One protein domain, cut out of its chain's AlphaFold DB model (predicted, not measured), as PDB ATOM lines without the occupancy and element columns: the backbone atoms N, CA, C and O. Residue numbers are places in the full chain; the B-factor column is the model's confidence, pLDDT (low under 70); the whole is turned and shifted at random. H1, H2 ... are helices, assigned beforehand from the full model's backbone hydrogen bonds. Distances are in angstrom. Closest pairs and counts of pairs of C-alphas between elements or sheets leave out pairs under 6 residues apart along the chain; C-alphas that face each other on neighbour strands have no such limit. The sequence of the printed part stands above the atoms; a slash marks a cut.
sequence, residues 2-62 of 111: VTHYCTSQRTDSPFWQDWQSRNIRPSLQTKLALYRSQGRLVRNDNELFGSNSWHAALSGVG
ATOM      1  N   VAL A   2      66.931 -16.339  29.119       84.12
ATOM      2  CA  VAL A   2      67.643 -17.181  30.119       84.12
ATOM      3  C   VAL A   2      67.540 -18.684  29.823       84.12
ATOM      4  O   VAL A   2      68.533 -19.388  29.949       84.12
ATOM      5  N   THR A   3      66.380 -19.148  29.345       85.69
ATOM      6  CA  THR A   3      66.155 -20.543  28.937       85.69
ATOM      7  C   THR A   3      67.247 -21.072  28.015       85.69
ATOM      8  O   THR A   3      67.822 -22.097  28.330       85.69
ATOM      9  N   HIS A   4      67.605 -20.355  26.942       86.06
ATOM     10  CA  HIS A   4      68.598 -20.835  25.970       86.06
ATOM     11  C   HIS A   4      69.973 -21.094  26.593       86.06
ATOM     12  O   HIS A   4      70.724 -21.920  26.082       86.06
ATOM     13  N   TYR A   5      70.291 -20.409  27.695       90.00
ATOM     14  CA  TYR A   5      71.542 -20.606  28.410       90.00
ATOM     15  C   TYR A   5      71.446 -21.751  29.414       90.00
ATOM     16  O   TYR A   5      72.234 -22.690  29.353       90.00
ATOM     17  N   CYS A   6      70.450 -21.711  30.304       88.69
ATOM     18  CA  CYS A   6      70.350 -22.669  31.403       88.69
ATOM     19  C   CYS A   6      69.940 -24.083  30.962       88.69
ATOM     20  O   CYS A   6      70.081 -25.023  31.733       88.69
ATOM     21  N   THR A   7      69.413 -24.251  29.746       89.00
ATOM     22  CA  THR A   7      69.077 -25.569  29.183       89.00
ATOM     23  C   THR A   7      70.126 -26.094  28.202       89.00
ATOM     24  O   THR A   7      69.922 -27.147  27.604       89.00
ATOM     25  N   SER A   8      71.217 -25.357  27.985       88.12
ATOM     26  CA  SER A   8      72.309 -25.781  27.111       88.12
ATOM     27  C   SER A   8      73.070 -26.958  27.722       88.12
ATOM     28  O   SER A   8      73.347 -26.967  28.919       88.12
ATOM     29  N   GLN A   9      73.457 -27.930  26.894       87.62
ATOM     30  CA  GLN A   9      74.302 -29.064  27.306       87.62
ATOM     31  C   GLN A   9      75.796 -28.812  27.065       87.62
ATOM     32  O   GLN A   9      76.622 -29.713  27.199       87.62
ATOM     33  N   ARG A  10      76.161 -27.588  26.672       90.88
ATOM     34  CA  ARG A  10      77.548 -27.216  26.402       90.88
ATOM     35  C   ARG A  10      78.380 -27.231  27.682       90.88
ATOM     36  O   ARG A  10      77.935 -26.762  28.727       90.88
ATOM     37  N   THR A  11      79.603 -27.735  27.572       92.75
ATOM     38  CA  THR A  11      80.595 -27.811  28.661       92.75
ATOM     39  C   THR A  11      81.969 -27.294  28.230       92.75
ATOM     40  O   THR A  11      82.918 -27.347  29.007       92.75
ATOM     41  N   ASP A  12      82.080 -26.767  27.009       95.25
ATOM     42  CA  ASP A  12      83.337 -26.398  26.352       95.25
ATOM     43  C   ASP A  12      84.005 -25.132  26.910       95.25
ATOM     44  O   ASP A  12      85.138 -24.826  26.548       95.25
ATOM     45  N   SER A  13      83.330 -24.388  27.790       95.81
ATOM     46  CA  SER A  13      83.898 -23.192  28.404       95.81
ATOM     47  C   SER A  13      83.417 -22.989  29.843       95.81
ATOM     48  O   SER A  13      82.308 -23.417  30.187       95.81
ATOM     49  N   PRO A  14      84.198 -22.268  30.674       95.25
ATOM     50  CA  PRO A  14      83.779 -21.897  32.026       95.25
ATOM     51  C   PRO A  14      82.441 -21.149  32.052       95.25
ATOM     52  O   PRO A  14      81.651 -21.337  32.967       95.25
ATOM     53  N   PHE A  15      82.152 -20.353  31.015       94.44
ATOM     54  CA  PHE A  15      80.870 -19.665  30.871       94.44
ATOM     55  C   PHE A  15      79.691 -20.646  30.823       94.44
ATOM     56  O   PHE A  15      78.693 -20.446  31.514       94.44
ATOM     57  N   TRP A  16      79.791 -21.710  30.020       93.50
ATOM     58  CA  TRP A  16      78.712 -22.691  29.900       93.50
ATOM     59  C   TRP A  16      78.582 -23.570  31.140       93.50
ATOM     60  O   TRP A  16      77.464 -23.860  31.555       93.50
ATOM     61  N   GLN A  17      79.703 -23.940  31.757       91.56
ATOM     62  CA  GLN A  17      79.705 -24.711  33.003       91.56
ATOM     63  C   GLN A  17      79.061 -23.923  34.153       91.56
ATOM     64  O   GLN A  17      78.237 -24.462  34.885       91.56
ATOM     65  N   ASP A  18      79.356 -22.629  34.264       93.44
ATOM     66  CA  ASP A  18      78.774 -21.755  35.285       93.44
ATOM     67  C   ASP A  18      77.241 -21.654  35.157       93.44
ATOM     68  O   ASP A  18      76.512 -21.746  36.149       93.44
ATOM     69  N   TRP A  19      76.715 -21.589  33.927       91.81
ATOM     70  CA  TRP A  19      75.268 -21.631  33.680       91.81
ATOM     71  C   TRP A  19      74.578 -22.914  34.160       91.81
ATOM     72  O   TRP A  19      73.391 -22.849  34.477       91.81
ATOM     73  N   GLN A  20      75.289 -24.042  34.261       84.75
ATOM     74  CA  GLN A  20      74.729 -25.294  34.790       84.75
ATOM     75  C   GLN A  20      74.524 -25.241  36.309       84.75
ATOM     76  O   GLN A  20      73.601 -25.862  36.829       84.75
ATOM     77  N   SER A  21      75.358 -24.476  37.021       84.00
ATOM     78  CA  SER A  21      75.281 -24.310  38.480       84.00
ATOM     79  C   SER A  21      74.441 -23.115  38.943       84.00
ATOM     80  O   SER A  21      74.152 -22.984  40.134       84.00
ATOM     81  N   ARG A  22      74.045 -22.216  38.036       88.12
ATOM     82  CA  ARG A  22      73.310 -20.996  38.393       88.12
ATOM     83  C   ARG A  22      71.855 -21.275  38.772       88.12
ATOM     84  O   ARG A  22      71.110 -21.940  38.054       88.12
ATOM     85  N   ASN A  23      71.400 -20.625  39.842       87.94
ATOM     86  CA  ASN A  23      69.982 -20.569  40.185       87.94
ATOM     87  C   ASN A  23      69.224 -19.662  39.207       87.94
ATOM     88  O   ASN A  23      69.505 -18.469  39.086       87.94
ATOM     89  N   ILE A  24      68.226 -20.226  38.531       91.50
ATOM     90  CA  ILE A  24      67.273 -19.473  37.708       91.50
ATOM     91  C   ILE A  24      66.024 -19.122  38.526       91.50
ATOM     92  O   ILE A  24      65.769 -19.688  39.586       91.50
ATOM     93  N   ARG A  25      65.217 -18.179  38.030       91.19
ATOM     94  CA  ARG A  25      63.991 -17.741  38.720       91.19
ATOM     95  C   ARG A  25      63.044 -18.926  38.989       91.19
ATOM     96  O   ARG A  25      62.825 -19.709  38.060       91.19
ATOM     97  N   PRO A  26      62.387 -19.001  40.164       90.69
ATOM     98  CA  PRO A  26      61.497 -20.116  40.510       90.69
ATOM     99  C   PRO A  26      60.402 -20.388  39.473       90.69
ATOM    100  O   PRO A  26      60.148 -21.533  39.123       90.69
ATOM    101  N   SER A  27      59.806 -19.343  38.892       89.31
ATOM    102  CA  SER A  27      58.781 -19.500  37.850       89.31
ATOM    103  C   SER A  27      59.295 -20.219  36.598       89.31
ATOM    104  O   SER A  27      58.565 -21.005  35.992       89.31
ATOM    105  N   LEU A  28      60.555 -19.983  36.219       90.12
ATOM    106  CA  LEU A  28      61.187 -20.685  35.108       90.12
ATOM    107  C   LEU A  28      61.527 -22.126  35.498       90.12
ATOM    108  O   LEU A  28      61.269 -23.022  34.702       90.12
ATOM    109  N   GLN A  29      62.035 -22.360  36.715       91.88
ATOM    110  CA  GLN A  29      62.290 -23.717  37.219       91.88
ATOM    111  C   GLN A  29      61.020 -24.570  37.171       91.88
ATOM    112  O   GLN A  29      61.032 -25.644  36.578       91.88
ATOM    113  N   THR A  30      59.905 -24.060  37.701       92.00
ATOM    114  CA  THR A  30      58.612 -24.757  37.690       92.00
ATOM    115  C   THR A  30      58.141 -25.059  36.271       92.00
ATOM    116  O   THR A  30      57.682 -26.166  35.994       92.00
ATOM    117  N   LYS A  31      58.284 -24.103  35.344       92.06
ATOM    118  CA  LYS A  31      57.913 -24.318  33.940       92.06
ATOM    119  C   LYS A  31      58.757 -25.412  33.285       92.06
ATOM    120  O   LYS A  31      58.198 -26.281  32.621       92.06
ATOM    121  N   LEU A  32      60.078 -25.376  33.467       92.88
ATOM    122  CA  LEU A  32      60.980 -26.383  32.907       92.88
ATOM    123  C   LEU A  32      60.719 -27.765  33.512       92.88
ATOM    124  O   LEU A  32      60.701 -28.746  32.777       92.88
ATOM    125  N   ALA A  33      60.449 -27.840  34.817       92.88
ATOM    126  CA  ALA A  33      60.094 -29.085  35.491       92.88
ATOM    127  C   ALA A  33      58.778 -29.674  34.953       92.88
ATOM    128  O   ALA A  33      58.716 -30.868  34.662       92.88
ATOM    129  N   LEU A  34      57.750 -28.841  34.754       93.50
ATOM    130  CA  LEU A  34      56.474 -29.280  34.180       93.50
ATOM    131  C   LEU A  34      56.624 -29.762  32.732       93.50
ATOM    132  O   LEU A  34      56.045 -30.778  32.344       93.50
ATOM    133  N   TYR A  35      57.419 -29.055  31.933       94.38
ATOM    134  CA  TYR A  35      57.712 -29.500  30.580       94.38
ATOM    135  C   TYR A  35      58.482 -30.822  30.599       94.38
ATOM    136  O   TYR A  35      58.119 -31.753  29.889       94.38
ATOM    137  N   ARG A  36      59.505 -30.951  31.450       94.00
ATOM    138  CA  ARG A  36      60.328 -32.162  31.529       94.00
ATOM    139  C   ARG A  36      59.538 -33.383  32.002       94.00
ATOM    140  O   ARG A  36      59.923 -34.487  31.639       94.00
ATOM    141  N   SER A  37      58.449 -33.226  32.756       94.56
ATOM    142  CA  SER A  37      57.642 -34.370  33.196       94.56
ATOM    143  C   SER A  37      56.796 -34.968  32.068       94.56
ATOM    144  O   SER A  37      56.885 -36.166  31.820       94.56
ATOM    145  N   GLN A  38      55.988 -34.156  31.379       93.44
ATOM    146  CA  GLN A  38      54.963 -34.646  30.437       93.44
ATOM    147  C   GLN A  38      54.819 -33.798  29.163       93.44
ATOM    148  O   GLN A  38      53.816 -33.893  28.457       93.44
ATOM    149  N   GLY A  39      55.766 -32.901  28.892       92.75
ATOM    150  CA  GLY A  39      55.712 -31.975  27.756       92.75
ATOM    151  C   GLY A  39      54.698 -30.850  27.951       92.75
ATOM    152  O   GLY A  39      54.311 -30.187  26.997       92.75
ATOM    153  N   ARG A  40      54.229 -30.629  29.185       92.00
ATOM    154  CA  ARG A  40      53.198 -29.632  29.481       92.00
ATOM    155  C   ARG A  40      53.804 -28.258  29.724       92.00
ATOM    156  O   ARG A  40      54.823 -28.106  30.389       92.00
ATOM    157  N   LEU A  41      53.113 -27.233  29.240       90.38
ATOM    158  CA  LEU A  41      53.443 -25.838  29.496       90.38
ATOM    159  C   LEU A  41      52.231 -25.146  30.110       90.38
ATOM    160  O   LEU A  41      51.120 -25.261  29.593       90.38
ATOM    161  N   VAL A  42      52.445 -24.410  31.201       82.44
ATOM    162  CA  VAL A  42      51.411 -23.522  31.741       82.44
ATOM    163  C   VAL A  42      51.296 -22.324  30.812       82.44
ATOM    164  O   VAL A  42      52.279 -21.614  30.585       82.44
ATOM    165  N   ARG A  43      50.095 -22.110  30.277       73.69
ATOM    166  CA  ARG A  43      49.774 -20.889  29.550       73.69
ATOM    167  C   ARG A  43      49.685 -19.740  30.550       73.69
ATOM    168  O   ARG A  43      48.971 -19.831  31.543       73.69
ATOM    169  N   ASN A  44      50.419 -18.675  30.274       78.94
ATOM    170  CA  ASN A  44      50.352 -17.428  31.012       78.94
ATOM    171  C   ASN A  44      50.046 -16.338  29.988       78.94
ATOM    172  O   ASN A  44      50.857 -16.092  29.098       78.94
ATOM    173  N   ASP A  45      48.866 -15.731  30.086       74.56
ATOM    174  CA  ASP A  45      48.375 -14.775  29.086       74.56
ATOM    175  C   ASP A  45      49.190 -13.472  29.040       74.56
ATOM    176  O   ASP A  45      49.095 -12.720  28.077       74.56
ATOM    177  N   ASN A  46      50.061 -13.249  30.028       78.88
ATOM    178  CA  ASN A  46      50.996 -12.127  30.065       78.88
ATOM    179  C   ASN A  46      52.384 -12.471  29.485       78.88
ATOM    180  O   ASN A  46      53.336 -11.711  29.671       78.88
ATOM    181  N   GLU A  47      52.552 -13.627  28.836       81.25
ATOM    182  CA  GLU A  47      53.827 -14.010  28.226       81.25
ATOM    183  C   GLU A  47      53.957 -13.583  26.768       81.25
ATOM    184  O   GLU A  47      53.075 -13.799  25.945       81.25
ATOM    185  N   LEU A  48      55.144 -13.073  26.432       84.75
ATOM    186  CA  LEU A  48      55.530 -12.734  25.058       84.75
ATOM    187  C   LEU A  48      55.652 -13.965  24.144       84.75
ATOM    188  O   LEU A  48      55.531 -13.842  22.930       84.75
ATOM    189  N   PHE A  49      55.934 -15.145  24.708       85.31
ATOM    190  CA  PHE A  49      56.150 -16.377  23.949       85.31
ATOM    191  C   PHE A  49      54.989 -17.344  24.151       85.31
ATOM    192  O   PHE A  49      54.742 -17.804  25.265       85.31
ATOM    193  N   GLY A  50      54.329 -17.711  23.051       88.25
ATOM    194  CA  GLY A  50      53.316 -18.762  23.053       88.25
ATOM    195  C   GLY A  50      53.905 -20.152  23.322       88.25
ATOM    196  O   GLY A  50      55.118 -20.376  23.246       88.25
ATOM    197  N   SER A  51      53.029 -21.123  23.586       89.44
ATOM    198  CA  SER A  51      53.409 -22.521  23.835       89.44
ATOM    199  C   SER A  51      54.239 -23.122  22.697       89.44
ATOM    200  O   SER A  51      55.194 -23.845  22.964       89.44
ATOM    201  N   ASN A  52      53.931 -22.804  21.437       90.50
ATOM    202  CA  ASN A  52      54.676 -23.311  20.279       90.50
ATOM    203  C   ASN A  52      56.144 -22.852  20.293       90.50
ATOM    204  O   ASN A  52      57.043 -23.656  20.061       90.50
ATOM    205  N   SER A  53      56.402 -21.586  20.637       91.38
ATOM    206  CA  SER A  53      57.762 -21.046  20.752       91.38
ATOM    207  C   SER A  53      58.550 -21.724  21.870       91.38
ATOM    208  O   SER A  53      59.730 -22.016  21.704       91.38
ATOM    209  N   TRP A  54      57.897 -22.021  22.995       92.12
ATOM    210  CA  TRP A  54      58.507 -22.772  24.090       92.12
ATOM    211  C   TRP A  54      58.849 -24.212  23.691       92.12
ATOM    212  O   TRP A  54      59.971 -24.643  23.940       92.12
ATOM    213  N   HIS A  55      57.936 -24.935  23.031       93.00
ATOM    214  CA  HIS A  55      58.226 -26.283  22.523       93.00
ATOM    215  C   HIS A  55      59.408 -26.272  21.550       93.00
ATOM    216  O   HIS A  55      60.317 -27.086  21.693       93.00
ATOM    217  N   ALA A  56      59.438 -25.326  20.606       92.12
ATOM    218  CA  ALA A  56      60.535 -25.191  19.651       92.12
ATOM    219  C   ALA A  56      61.870 -24.868  20.343       92.12
ATOM    220  O   ALA A  56      62.882 -25.502  20.058       92.12
ATOM    221  N   ALA A  57      61.879 -23.929  21.293       91.50
ATOM    222  CA  ALA A  57      63.090 -23.553  22.017       91.50
ATOM    223  C   ALA A  57      63.651 -24.706  22.864       91.50
ATOM    224  O   ALA A  57      64.861 -24.910  22.885       91.50
ATOM    225  N   LEU A  58      62.785 -25.454  23.555       92.75
ATOM    226  CA  LEU A  58      63.191 -26.546  24.441       92.75
ATOM    227  C   LEU A  58      63.624 -27.785  23.651       92.75
ATOM    228  O   LEU A  58      64.693 -28.331  23.909       92.75
ATOM    229  N   SER A  59      62.851 -28.191  22.642       92.44
ATOM    230  CA  SER A  59      63.247 -29.299  21.762       92.44
ATOM    231  C   SER A  59      64.502 -28.972  20.946       92.44
ATOM    232  O   SER A  59      65.361 -29.835  20.788       92.44
ATOM    233  N   GLY A  60      64.669 -27.718  20.508       90.25
ATOM    234  CA  GLY A  60      65.833 -27.265  19.744       90.25
ATOM    235  C   GLY A  60      67.162 -27.359  20.499       90.25
ATOM    236  O   GLY A  60      68.207 -27.501  19.873       90.25
ATOM    237  N   VAL A  61      67.139 -27.339  21.837       89.12
ATOM    238  CA  VAL A  61      68.329 -27.581  22.679       89.12
ATOM    239  C   VAL A  61      68.439 -29.034  23.168       89.12
ATOM    240  O   VAL A  61      69.247 -29.339  24.043       89.12
ATOM    241  N   GLY A  62      67.598 -29.936  22.654       89.56
ATOM    242  CA  GLY A  62      67.565 -31.346  23.046       89.56
ATOM    243  C   GLY A  62      66.839 -31.628  24.366       89.56
ATOM    244  O   GLY A  62      66.955 -32.727  24.912       89.56
TER     245      GLY A  62
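This is residues 2 to 62 of the 111 residues of an uncharacterized protein of Colwellia sp. 12G3 (UniProt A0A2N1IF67). Four helices make an elongated arrangement with few contacts: short H1 has H2 at one end of the long axis and the pair H3 and H4, near each other, toward the other. Beyond H3 and H4, residues 44 to 49 of their long link stick out as a loop. The printed part has 61 residues with four named helices, in the order H1, H2, H3, H4, and no named strand; the class is all helix. The whole is only just compact, close to loose, with a radius of gyration of the C-alphas of 12.2 A, and its C-alphas span 36 by 23 by 22 A.

H1 is residues 2 to 6, from C-alpha 2 at (67.643, -17.181, 30.119), and is 6.3 A long. H2, residues 14 to 21, is 10.9 A long. H3, residues 26 to 38, is the longest helix by residues and measures 18.8 A; its C-alpha 26 is at (61.497, -20.116, 40.510). H4, residues 51 to 60, is 13.9 A long and ends with C-alpha 60 at (65.833, -27.265, 19.744).

H1 and H2 touch, the closest C-alphas being those of Cys 6 and Trp 19, 5.5 A apart. H1 and H3 are close but not clearly touching: their closest C-alphas, Thr 3 and Leu 28, are 7.9 A apart. H1 and H4 are also close but not clearly touching, with closest C-alphas His 4 and Ala 57 at 7.3 A. H3 and H4 are near each other, with 7 pairs of C-alphas within 10 A. H2 is apart from H3 and H4. Every O i to N i+4 pair is within hydrogen-bond range in H1 and H4; in H2 it is 3 of 4 and in H3 8 of 9.

The C-alphas farthest apart, those of Asp 12 and Asp 45, are 36.9 A apart. The link from H1 to H2 is short, that from H2 to H3 tight, and that from H3 to H4, residues 39 to 50, long. The printed part has no cut. The mean pLDDT of the printed part is 89.5, and no printed residue is under 70.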